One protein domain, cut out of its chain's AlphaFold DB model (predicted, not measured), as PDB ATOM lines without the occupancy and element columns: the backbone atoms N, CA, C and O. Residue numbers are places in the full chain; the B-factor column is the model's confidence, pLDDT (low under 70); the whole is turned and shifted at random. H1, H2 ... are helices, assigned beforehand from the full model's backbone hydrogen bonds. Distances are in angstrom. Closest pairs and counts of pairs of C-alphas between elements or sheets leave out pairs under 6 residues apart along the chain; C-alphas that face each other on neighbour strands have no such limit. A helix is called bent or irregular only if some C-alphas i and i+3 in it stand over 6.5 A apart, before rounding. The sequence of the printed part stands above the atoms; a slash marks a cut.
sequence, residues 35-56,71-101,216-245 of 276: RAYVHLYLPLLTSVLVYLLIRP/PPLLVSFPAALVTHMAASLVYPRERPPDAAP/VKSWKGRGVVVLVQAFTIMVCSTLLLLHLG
ATOM      1  N   ARG A  35      12.330 -13.939 -45.363       81.69
ATOM      2  CA  ARG A  35      12.222 -13.618 -43.926       81.69
ATOM      3  C   ARG A  35      13.297 -14.326 -43.107       81.69
ATOM      4  O   ARG A  35      13.733 -13.810 -42.080       81.69
ATOM      5  N   ALA A  36      13.776 -15.471 -43.590       75.62
ATOM      6  CA  ALA A  36      14.847 -16.234 -42.966       75.62
ATOM      7  C   ALA A  36      16.206 -15.503 -43.002       75.62
ATOM      8  O   ALA A  36      17.093 -15.815 -42.209       75.62
ATOM      9  N   TYR A  37      16.365 -14.517 -43.885       81.56
ATOM     10  CA  TYR A  37      17.609 -13.775 -44.089       81.56
ATOM     11  C   TYR A  37      17.486 -12.291 -43.739       81.56
ATOM     12  O   TYR A  37      18.389 -11.511 -44.032       81.56
ATOM     13  N   VAL A  38      16.399 -11.875 -43.081       87.56
ATOM     14  CA  VAL A  38      16.173 -10.457 -42.764       87.56
ATOM     15  C   VAL A  38      17.320  -9.866 -41.935       87.56
ATOM     16  O   VAL A  38      17.796  -8.782 -42.245       87.56
ATOM     17  N   HIS A  39      17.861 -10.606 -40.962       87.69
ATOM     18  CA  HIS A  39      18.999 -10.148 -40.157       87.69
ATOM     19  C   HIS A  39      20.311 -10.015 -40.946       87.69
ATOM     20  O   HIS A  39      21.192  -9.291 -40.486       87.69
ATOM     21  N   LEU A  40      20.421 -10.658 -42.115       86.94
ATOM     22  CA  LEU A  40      21.538 -10.518 -43.050       86.94
ATOM     23  C   LEU A  40      21.332  -9.333 -44.006       86.94
ATOM     24  O   LEU A  40      22.261  -8.563 -44.226       86.94
ATOM     25  N   TYR A  41      20.126  -9.160 -44.558       88.06
ATOM     26  CA  TYR A  41      19.850  -8.118 -45.555       88.06
ATOM     27  C   TYR A  41      19.652  -6.727 -44.956       88.06
ATOM     28  O   TYR A  41      20.103  -5.739 -45.533       88.06
ATOM     29  N   LEU A  42      18.992  -6.626 -43.799       89.88
ATOM     30  CA  LEU A  42      18.652  -5.332 -43.210       89.88
ATOM     31  C   LEU A  42      19.892  -4.481 -42.875       89.88
ATOM     32  O   LEU A  42      19.883  -3.307 -43.227       89.88
ATOM     33  N   PRO A  43      20.985  -5.027 -42.301       89.62
ATOM     34  CA  PRO A  43      22.228  -4.274 -42.092       89.62
ATOM     35  C   PRO A  43      22.846  -3.729 -43.384       89.62
ATOM     36  O   PRO A  43      23.387  -2.626 -43.379       89.62
ATOM     37  N   LEU A  44      22.737  -4.464 -44.498       89.19
ATOM     38  CA  LEU A  44      23.207  -3.990 -45.802       89.19
ATOM     39  C   LEU A  44      22.373  -2.793 -46.270       89.19
ATOM     40  O   LEU A  44      22.936  -1.764 -46.638       89.19
ATOM     41  N   LEU A  45      21.043  -2.881 -46.175       89.94
ATOM     42  CA  LEU A  45      20.152  -1.765 -46.499       89.94
ATOM     43  C   LEU A  45      20.415  -0.552 -45.593       89.94
ATOM     44  O   LEU A  45      20.509   0.577 -46.068       89.94
ATOM     45  N   THR A  46      20.594  -0.788 -44.290       89.06
ATOM     46  CA  THR A  46      20.935   0.258 -43.324       89.06
ATOM     47  C   THR A  46      22.263   0.919 -43.667       89.06
ATOM     48  O   THR A  46      22.350   2.134 -43.566       89.06
ATOM     49  N   SER A  47      23.275   0.178 -44.126       86.56
ATOM     50  CA  SER A  47      24.556   0.774 -44.524       86.56
ATOM     51  C   SER A  47      24.425   1.752 -45.697       86.56
ATOM     52  O   SER A  47      25.070   2.798 -45.699       86.56
ATOM     53  N   VAL A  48      23.528   1.473 -46.653       85.75
ATOM     54  CA  VAL A  48      23.220   2.401 -47.753       85.75
ATOM     55  C   VAL A  48      22.529   3.650 -47.216       85.75
ATOM     56  O   VAL A  48      22.911   4.759 -47.574       85.75
ATOM     57  N   LEU A  49      21.549   3.491 -46.322       85.25
ATOM     58  CA  LEU A  49      20.856   4.625 -45.710       85.25
ATOM     59  C   LEU A  49      21.817   5.495 -44.885       85.25
ATOM     60  O   LEU A  49      21.828   6.711 -45.033       85.25
ATOM     61  N   VAL A  50      22.664   4.869 -44.068       83.19
ATOM     62  CA  VAL A  50      23.714   5.536 -43.288       83.19
ATOM     63  C   VAL A  50      24.673   6.282 -44.214       83.19
ATOM     64  O   VAL A  50      24.956   7.451 -43.972       83.19
ATOM     65  N   TYR A  51      25.116   5.659 -45.309       79.12
ATOM     66  CA  TYR A  51      25.933   6.328 -46.322       79.12
ATOM     67  C   TYR A  51      25.229   7.563 -46.905       79.12
ATOM     68  O   TYR A  51      25.829   8.632 -46.944       79.12
ATOM     69  N   LEU A  52      23.960   7.451 -47.313       77.06
ATOM     70  CA  LEU A  52      23.205   8.568 -47.898       77.06
ATOM     71  C   LEU A  52      22.995   9.726 -46.915       77.06
ATOM     72  O   LEU A  52      23.003  10.879 -47.336       77.06
ATOM     73  N   LEU A  53      22.831   9.429 -45.624       74.88
ATOM     74  CA  LEU A  53      22.616  10.432 -44.577       74.88
ATOM     75  C   LEU A  53      23.915  11.099 -44.097       74.88
ATOM     76  O   LEU A  53      23.883  12.249 -43.671       74.88
ATOM     77  N   ILE A  54      25.051  10.391 -44.145       68.75
ATOM     78  CA  ILE A  54      26.359  10.908 -43.700       68.75
ATOM     79  C   ILE A  54      27.148  11.546 -44.851       68.75
ATOM     80  O   ILE A  54      28.051  12.351 -44.599       68.75
ATOM     81  N   ARG A  55      26.844  11.208 -46.114       63.41
ATOM     82  CA  ARG A  55      27.588  11.720 -47.272       63.41
ATOM     83  C   ARG A  55      27.650  13.253 -47.223       63.41
ATOM     84  O   ARG A  55      26.612  13.891 -47.055       63.41
ATOM     85  N   PRO A  56      28.834  13.862 -47.411       55.97
ATOM     86  CA  PRO A  56      28.939  15.309 -47.497       55.97
ATOM     87  C   PRO A  56      28.054  15.842 -48.644       55.97
ATOM     88  O   PRO A  56      28.225  15.373 -49.773       55.97
ATOM     89  N   PRO A  71      32.582   9.732 -35.389       57.09
ATOM     90  CA  PRO A  71      33.272   8.490 -35.695       57.09
ATOM     91  C   PRO A  71      32.273   7.426 -36.186       57.09
ATOM     92  O   PRO A  71      31.205   7.288 -35.583       57.09
ATOM     93  N   PRO A  72      32.609   6.635 -37.226       62.69
ATOM     94  CA  PRO A  72      31.703   5.658 -37.841       62.69
ATOM     95  C   PRO A  72      31.010   4.723 -36.839       62.69
ATOM     96  O   PRO A  72      29.872   4.303 -37.051       62.69
ATOM     97  N   LEU A  73      31.669   4.436 -35.713       58.81
ATOM     98  CA  LEU A  73      31.139   3.649 -34.598       58.81
ATOM     99  C   LEU A  73      29.941   4.301 -33.886       58.81
ATOM    100  O   LEU A  73      28.990   3.591 -33.557       58.81
ATOM    101  N   LEU A  74      29.954   5.624 -33.677       67.31
ATOM    102  CA  LEU A  74      28.882   6.336 -32.968       67.31
ATOM    103  C   LEU A  74      27.568   6.346 -33.751       67.31
ATOM    104  O   LEU A  74      26.507   6.397 -33.139       67.31
ATOM    105  N   VAL A  75      27.623   6.238 -35.082       77.06
ATOM    106  CA  VAL A  75      26.418   6.139 -35.921       77.06
ATOM    107  C   VAL A  75      26.019   4.684 -36.176       77.06
ATOM    108  O   VAL A  75      24.833   4.354 -36.190       77.06
ATOM    109  N   SER A  76      26.996   3.785 -36.321       82.19
ATOM    110  CA  SER A  76      26.730   2.380 -36.657       82.19
ATOM    111  C   SER A  76      26.028   1.618 -35.534       82.19
ATOM    112  O   SER A  76      25.190   0.767 -35.821       82.19
ATOM    113  N   PHE A  77      26.334   1.904 -34.264       84.44
ATOM    114  CA  PHE A  77      25.737   1.171 -33.142       84.44
ATOM    115  C   PHE A  77      24.248   1.506 -32.913       84.44
ATOM    116  O   PHE A  77      23.444   0.569 -32.865       84.44
ATOM    117  N   PRO A  78      23.821   2.786 -32.850       86.56
ATOM    118  CA  PRO A  78      22.398   3.126 -32.798       86.56
ATOM    119  C   PRO A  78      21.631   2.620 -34.023       86.56
ATOM    120  O   PRO A  78      20.544   2.061 -33.876       86.56
ATOM    121  N   ALA A  79      22.221   2.741 -35.220       86.62
ATOM    122  CA  ALA A  79      21.633   2.205 -36.442       86.62
ATOM    123  C   ALA A  79      21.424   0.688 -36.331       86.62
ATOM    124  O   ALA A  79      20.325   0.207 -36.577       86.62
ATOM    125  N   ALA A  80      22.430  -0.057 -35.862       88.62
ATOM    126  CA  ALA A  80      22.329  -1.498 -35.658       88.62
ATOM    127  C   ALA A  80      21.253  -1.895 -34.647       88.62
ATOM    128  O   ALA A  80      20.590  -2.909 -34.848       88.62
ATOM    129  N   LEU A  81      21.048  -1.116 -33.580       89.44
ATOM    130  CA  LEU A  81      19.985  -1.384 -32.613       89.44
ATOM    131  C   LEU A  81      18.602  -1.273 -33.269       89.44
ATOM    132  O   LEU A  81      17.782  -2.183 -33.141       89.44
ATOM    133  N   VAL A  82      18.367  -0.201 -34.030       90.38
ATOM    134  CA  VAL A  82      17.115   0.003 -34.777       90.38
ATOM    135  C   VAL A  82      16.931  -1.093 -35.831       90.38
ATOM    136  O   VAL A  82      15.861  -1.698 -35.917       90.38
ATOM    137  N   THR A  83      17.987  -1.424 -36.577       91.19
ATOM    138  CA  THR A  83      18.001  -2.525 -37.550       91.19
ATOM    139  C   THR A  83      17.680  -3.862 -36.887       91.19
ATOM    140  O   THR A  83      16.893  -4.642 -37.419       91.19
ATOM    141  N   HIS A  84      18.241  -4.141 -35.710       91.00
ATOM    142  CA  HIS A  84      17.965  -5.365 -34.967       91.00
ATOM    143  C   HIS A  84      16.497  -5.455 -34.562       91.00
ATOM    144  O   HIS A  84      15.878  -6.506 -34.745       91.00
ATOM    145  N   MET A  85      15.933  -4.365 -34.035       89.50
ATOM    146  CA  MET A  85      14.525  -4.306 -33.644       89.50
ATOM    147  C   MET A  85      13.614  -4.534 -34.851       89.50
ATOM    148  O   MET A  85      12.765  -5.421 -34.803       89.50
ATOM    149  N   ALA A  86      13.845  -3.820 -35.956       90.50
ATOM    150  CA  ALA A  86      13.066  -3.964 -37.184       90.50
ATOM    151  C   ALA A  86      13.155  -5.384 -37.773       90.50
ATOM    152  O   ALA A  86      12.137  -5.980 -38.119       90.50
ATOM    153  N   ALA A  87      14.356  -5.968 -37.824       86.75
ATOM    154  CA  ALA A  87      14.556  -7.337 -38.297       86.75
ATOM    155  C   ALA A  87      13.845  -8.365 -37.399       86.75
ATOM    156  O   ALA A  87      13.214  -9.299 -37.900       86.75
ATOM    157  N   SER A  88      13.879  -8.158 -36.080       86.00
ATOM    158  CA  SER A  88      13.261  -9.059 -35.100       86.00
ATOM    159  C   SER A  88      11.730  -9.094 -35.178       86.00
ATOM    160  O   SER A  88      11.134 -10.082 -34.754       86.00
ATOM    161  N   LEU A  89      11.084  -8.054 -35.725       87.38
ATOM    162  CA  LEU A  89       9.631  -8.035 -35.945       87.38
ATOM    163  C   LEU A  89       9.192  -9.001 -37.053       87.38
ATOM    164  O   LEU A  89       8.079  -9.517 -37.016       87.38
ATOM    165  N   VAL A  90      10.064  -9.242 -38.034       86.69
ATOM    166  CA  VAL A  90       9.754 -10.024 -39.241       86.69
ATOM    167  C   VAL A  90      10.370 -11.429 -39.187       86.69
ATOM    168  O   VAL A  90       9.910 -12.338 -39.883       86.69
ATOM    169  N   TYR A  91      11.404 -11.626 -38.365       82.06
ATOM    170  CA  TYR A  91      12.130 -12.890 -38.275       82.06
ATOM    171  C   TYR A  91      11.259 -14.037 -37.710       82.06
ATOM    172  O   TYR A  91      10.628 -13.873 -36.660       82.06
ATOM    173  N   PRO A  92      11.241 -15.231 -38.345       77.75
ATOM    174  CA  PRO A  92      10.452 -16.367 -37.868       77.75
ATOM    175  C   PRO A  92      10.920 -16.865 -36.489       77.75
ATOM    176  O   PRO A  92      12.085 -17.221 -36.304       77.75
ATOM    177  N   ARG A  93      10.005 -16.950 -35.512       68.06
ATOM    178  CA  ARG A  93      10.323 -17.343 -34.119       68.06
ATOM    179  C   ARG A  93      10.684 -18.826 -33.945       68.06
ATOM    180  O   ARG A  93      11.385 -19.179 -32.991       68.06
ATOM    181  N   GLU A  94      10.236 -19.681 -34.859       65.44
ATOM    182  CA  GLU A  94      10.299 -21.147 -34.739       65.44
ATOM    183  C   GLU A  94      11.274 -21.811 -35.716       65.44
ATOM    184  O   GLU A  94      11.242 -23.021 -35.913       65.44
ATOM    185  N   ARG A  95      12.195 -21.044 -36.311       64.31
ATOM    186  CA  ARG A  95      13.152 -21.608 -37.265       64.31
ATOM    187  C   ARG A  95      14.059 -22.668 -36.603       64.31
ATOM    188  O   ARG A  95      14.717 -22.348 -35.606       64.31
ATOM    189  N   PRO A  96      14.180 -23.878 -37.183       59.41
ATOM    190  CA  PRO A  96      15.170 -24.856 -36.755       59.41
ATOM    191  C   PRO A  96      16.599 -24.326 -36.982       59.41
ATOM    192  O   PRO A  96      16.865 -23.712 -38.020       59.41
ATOM    193  N   PRO A  97      17.544 -24.584 -36.062       57.16
ATOM    194  CA  PRO A  97      18.918 -24.073 -36.144       57.16
ATOM    195  C   PRO A  97      19.710 -24.548 -37.380       57.16
ATOM    196  O   PRO A  97      20.686 -23.897 -37.758       57.16
ATOM    197  N   ASP A  98      19.271 -25.621 -38.043       56.62
ATOM    198  CA  ASP A  98      19.968 -26.228 -39.188       56.62
ATOM    199  C   ASP A  98      19.321 -25.930 -40.552       56.62
ATOM    200  O   ASP A  98      19.857 -26.306 -41.591       56.62
ATOM    201  N   ALA A  99      18.209 -25.190 -40.589       51.28
ATOM    202  CA  ALA A  99      17.428 -24.937 -41.805       51.28
ATOM    203  C   ALA A  99      17.989 -23.802 -42.696       51.28
ATOM    204  O   ALA A  99      17.229 -23.051 -43.311       51.28
ATOM    205  N   ALA A 100      19.306 -23.579 -42.722       52.75
ATOM    206  CA  ALA A 100      19.912 -22.536 -43.551       52.75
ATOM    207  C   ALA A 100      20.531 -23.129 -44.830       52.75
ATOM    208  O   ALA A 100      21.496 -23.890 -44.730       52.75
ATOM    209  N   PRO A 101      20.028 -22.763 -46.025       52.16
ATOM    210  CA  PRO A 101      20.668 -23.081 -47.296       52.16
ATOM    211  C   PRO A 101      22.146 -22.675 -47.318       52.16
ATOM    212  O   PRO A 101      22.504 -21.580 -46.887       52.16
ATOM    213  N   VAL A 216      18.282 -15.058 -31.478       82.00
ATOM    214  CA  VAL A 216      17.410 -14.006 -30.915       82.00
ATOM    215  C   VAL A 216      16.654 -14.423 -29.645       82.00
ATOM    216  O   VAL A 216      16.032 -13.586 -28.989       82.00
ATOM    217  N   LYS A 217      16.693 -15.710 -29.272       83.25
ATOM    218  CA  LYS A 217      16.019 -16.222 -28.064       83.25
ATOM    219  C   LYS A 217      16.773 -15.881 -26.774       83.25
ATOM    220  O   LYS A 217      16.142 -15.703 -25.740       83.25
ATOM    221  N   SER A 218      18.102 -15.764 -26.822       87.19
ATOM    222  CA  SER A 218      18.931 -15.479 -25.645       87.19
ATOM    223  C   SER A 218      19.401 -14.024 -25.631       87.19
ATOM    224  O   SER A 218      19.680 -13.438 -26.674       87.19
ATOM    225  N   TRP A 219      19.532 -13.430 -24.441       85.81
ATOM    226  CA  TRP A 219      20.026 -12.052 -24.298       85.81
ATOM    227  C   TRP A 219      21.461 -11.907 -24.809       85.81
ATOM    228  O   TRP A 219      21.776 -10.962 -25.527       85.81
ATOM    229  N   LYS A 220      22.311 -12.899 -24.511       88.50
ATOM    230  CA  LYS A 220      23.681 -12.977 -25.037       88.50
ATOM    231  C   LYS A 220      23.686 -13.025 -26.568       88.50
ATOM    232  O   LYS A 220      24.441 -12.292 -27.194       88.50
ATOM    233  N   GLY A 221      22.819 -13.842 -27.166       85.25
ATOM    234  CA  GLY A 221      22.711 -13.964 -28.618       85.25
ATOM    235  C   GLY A 221      22.217 -12.683 -29.289       85.25
ATOM    236  O   GLY A 221      22.795 -12.273 -30.289       85.25
ATOM    237  N   ARG A 222      21.234 -11.986 -28.702       87.88
ATOM    238  CA  ARG A 222      20.802 -10.655 -29.172       87.88
ATOM    239  C   ARG A 222      21.950  -9.649 -29.168       87.88
ATOM    240  O   ARG A 222      22.162  -8.981 -30.173       87.88
ATOM    241  N   GLY A 223      22.719  -9.594 -28.078       89.31
ATOM    242  CA  GLY A 223      23.895  -8.725 -27.982       89.31
ATOM    243  C   GLY A 223      24.926  -9.011 -29.076       89.31
ATOM    244  O   GLY A 223      25.392  -8.087 -29.739       89.31
ATOM    245  N   VAL A 224      25.219 -10.291 -29.332       89.19
ATOM    246  CA  VAL A 224      26.116 -10.706 -30.423       89.19
ATOM    247  C   VAL A 224      25.567 -10.277 -31.787       89.19
ATOM    248  O   VAL A 224      26.319  -9.729 -32.587       89.19
ATOM    249  N   VAL A 225      24.271 -10.465 -32.051       89.94
ATOM    250  CA  VAL A 225      23.655 -10.053 -33.323       89.94
ATOM    251  C   VAL A 225      23.775  -8.543 -33.521       89.94
ATOM    252  O   VAL A 225      24.227  -8.129 -34.581       89.94
ATOM    253  N   VAL A 226      23.439  -7.724 -32.521       91.31
ATOM    254  CA  VAL A 226      23.564  -6.255 -32.615       91.31
ATOM    255  C   VAL A 226      25.009  -5.844 -32.895       91.31
ATOM    256  O   VAL A 226      25.250  -5.024 -33.774       91.31
ATOM    257  N   LEU A 227      25.977  -6.447 -32.201       90.44
ATOM    258  CA  LEU A 227      27.395  -6.140 -32.390       90.44
ATOM    259  C   LEU A 227      27.868  -6.504 -33.804       90.44
ATOM    260  O   LEU A 227      28.543  -5.708 -34.454       90.44
ATOM    261  N   VAL A 228      27.462  -7.668 -34.315       90.81
ATOM    262  CA  VAL A 228      27.777  -8.098 -35.684       90.81
ATOM    263  C   VAL A 228      27.081  -7.214 -36.726       90.81
ATOM    264  O   VAL A 228      27.689  -6.873 -37.742       90.81
ATOM    265  N   GLN A 229      25.843  -6.782 -36.479       91.69
ATOM    266  CA  GLN A 229      25.142  -5.832 -37.345       91.69
ATOM    267  C   GLN A 229      25.827  -4.459 -37.350       91.69
ATOM    268  O   GLN A 229      26.019  -3.899 -38.424       91.69
ATOM    269  N   ALA A 230      26.273  -3.954 -36.195       89.56
ATOM    270  CA  ALA A 230      27.029  -2.705 -36.092       89.56
ATOM    271  C   ALA A 230      28.359  -2.785 -36.847       89.56
ATOM    272  O   ALA A 230      28.675  -1.893 -37.631       89.56
ATOM    273  N   PHE A 231      29.099  -3.882 -36.670       89.56
ATOM    274  CA  PHE A 231      30.319  -4.148 -37.429       89.56
ATOM    275  C   PHE A 231      30.054  -4.174 -38.941       89.56
ATOM    276  O   PHE A 231      30.770  -3.530 -39.706       89.56
ATOM    277  N   THR A 232      28.992  -4.860 -39.373       90.06
ATOM    278  CA  THR A 232      28.609  -4.957 -40.791       90.06
ATOM    279  C   THR A 232      28.251  -3.587 -41.365       90.06
ATOM    280  O   THR A 232      28.782  -3.206 -42.406       90.06
ATOM    281  N   ILE A 233      27.405  -2.814 -40.673       87.94
ATOM    282  CA  ILE A 233      27.017  -1.458 -41.084       87.94
ATOM    283  C   ILE A 233      28.253  -0.569 -41.202       87.94
ATOM    284  O   ILE A 233      28.410   0.108 -42.216       87.94
ATOM    285  N   MET A 234      29.151  -0.604 -40.216       86.31
ATOM    286  CA  MET A 234      30.385   0.180 -40.219       86.31
ATOM    287  C   MET A 234      31.267  -0.160 -41.426       86.31
ATOM    288  O   MET A 234      31.662   0.736 -42.174       86.31
ATOM    289  N   VAL A 235      31.553  -1.446 -41.647       84.81
ATOM    290  CA  VAL A 235      32.405  -1.909 -42.753       84.81
ATOM    291  C   VAL A 235      31.784  -1.570 -44.107       84.81
ATOM    292  O   VAL A 235      32.460  -0.994 -44.956       84.81
ATOM    293  N   CYS A 236      30.500  -1.868 -44.310       86.56
ATOM    294  CA  CYS A 236      29.812  -1.585 -45.569       86.56
ATOM    295  C   CYS A 236      29.717  -0.081 -45.846       86.56
ATOM    296  O   CYS A 236      30.016   0.344 -46.958       86.56
ATOM    297  N   SER A 237      29.380   0.732 -44.843       81.31
ATOM    298  CA  SER A 237      29.315   2.192 -45.004       81.31
ATOM    299  C   SER A 237      30.694   2.773 -45.326       81.31
ATOM    300  O   SER A 237      30.806   3.635 -46.190       81.31
ATOM    301  N   THR A 238      31.758   2.252 -44.703       78.38
ATOM    302  CA  THR A 238      33.148   2.631 -45.018       78.38
ATOM    303  C   THR A 238      33.506   2.239 -46.449       78.38
ATOM    304  O   THR A 238      34.045   3.054 -47.188       78.38
ATOM    305  N   LEU A 239      33.175   1.019 -46.884       78.81
ATOM    306  CA  LEU A 239      33.411   0.592 -48.263       78.81
ATOM    307  C   LEU A 239      32.652   1.469 -49.264       78.81
ATOM    308  O   LEU A 239      33.232   1.832 -50.285       78.81
ATOM    309  N   LEU A 240      31.403   1.842 -48.976       79.62
ATOM    310  CA  LEU A 240      30.624   2.762 -49.808       79.62
ATOM    311  C   LEU A 240      31.263   4.153 -49.853       79.62
ATOM    312  O   LEU A 240      31.384   4.720 -50.933       79.62
ATOM    313  N   LEU A 241      31.739   4.678 -48.722       75.25
ATOM    314  CA  LEU A 241      32.493   5.935 -48.684       75.25
ATOM    315  C   LEU A 241      33.788   5.848 -49.497       75.25
ATOM    316  O   LEU A 241      34.067   6.750 -50.272       75.25
ATOM    317  N   LEU A 242      34.545   4.757 -49.396       72.44
ATOM    318  CA  LEU A 242      35.780   4.581 -50.163       72.44
ATOM    319  C   LEU A 242      35.525   4.411 -51.671       72.44
ATOM    320  O   LEU A 242      36.336   4.849 -52.473       72.44
ATOM    321  N   HIS A 243      34.417   3.783 -52.079       72.12
ATOM    322  CA  HIS A 243      34.131   3.519 -53.500       72.12
ATOM    323  C   HIS A 243      33.332   4.623 -54.193       72.12
ATOM    324  O   HIS A 243      33.482   4.816 -55.394       72.12
ATOM    325  N   LEU A 244      32.449   5.301 -53.461       69.12
ATOM    326  CA  LEU A 244      31.546   6.326 -53.992       69.12
ATOM    327  C   LEU A 244      31.916   7.736 -53.514       69.12
ATOM    328  O   LEU A 244      31.422   8.717 -54.067       69.12
ATOM    329  N   GLY A 245      32.740   7.849 -52.468       57.97
ATOM    330  CA  GLY A 245      33.336   9.108 -52.014       57.97
ATOM    331  C   GLY A 245      34.551   9.531 -52.841       57.97
ATOM    332  O   GLY A 245      34.852  10.717 -52.866       57.97
TER     333      GLY A 245
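AT A GLANCE: This is residues 35 to 56, 71 to 101 and 216 to 245 of the 276 residues of an uncharacterized protein of Massariosphaeria phaeospora (UniProt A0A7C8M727). Three helices pack on one another with their centres in a triangle: H1 and H2 make a slanted pair running opposite ways, and the longest helix, H3, crosses both on one side of that pair. After H2, residues 91 to 101 trail on as a stretch with no named element. The printed part has 83 residues, with three named helices in the order H1, H2, H3 and no named strand; the class is all helix. The whole is compact, with a radius of gyration of the C-alphas of 13.5 A, and elongated, with spans of 43 by 25 by 18 A.

IN THESE COORDINATES: H1 is residues 35 to 54, 28.3 A from first to last C-alpha, and begins at C-alpha 35 at (12.222, -13.618, -43.926). It is irregular, with C-alphas 36 and 39 standing 7.9 A apart, and it has a kink of 37 degrees near residue 42. H2 is residues 72 to 90, 27.0 A long, and C-alpha 90 is at (9.754, -10.024, -39.241). It is neither bent nor irregular, but only just: C-alphas 74 and 77 are 6.0 A apart. H3 is residues 219 to 244, 36.8 A long, and ends at C-alpha 244 at (31.546, 6.326, -53.992).

HOW THE PARTS SIT: H1 and H2 touch, and their closest C-alphas, those of His 39 and Ala 87, are 5.6 A apart. They run opposite ways at a shallow tilt of 34.7 degrees, only just short of steep. H1 touches H3 with residues 43 to 51 alone, and H3 touches H1 with residues 229 to 241 alone. The closest C-alphas of these two are those of Ser 47 and Ile 233, 4.8 A apart, and the helices run the same way at a steep tilt of 46 degrees. H2 and H3 touch with 24 pairs of C-alphas within 8 A, the closest being those of Ala 80 and Ala 230 at 4.9 A. They run opposite ways at a steep tilt of 58 degrees. In H3 every O i to N i+4 pair is within hydrogen-bond range, while in H1 it is 12 of 16 and in H2 13 of 15.

THE WHOLE: The two C-alphas farthest apart are those of Pro 56 and Pro 96, at 43.8 A. The link from H1 to H2 runs across a cut: residues 57 to 70 are not printed, and C-alphas 56 and 71 are 14.3 A apart. The link from H2 to H3 runs across a second cut: residues 102 to 215 are not printed, and C-alphas 101 and 216 are 19.0 A apart. The mean pLDDT of the printed part is 80.0; the model's confidence is under 70 at residues 54 to 56, 71 to 74, 93 to 101 and 244 to 245.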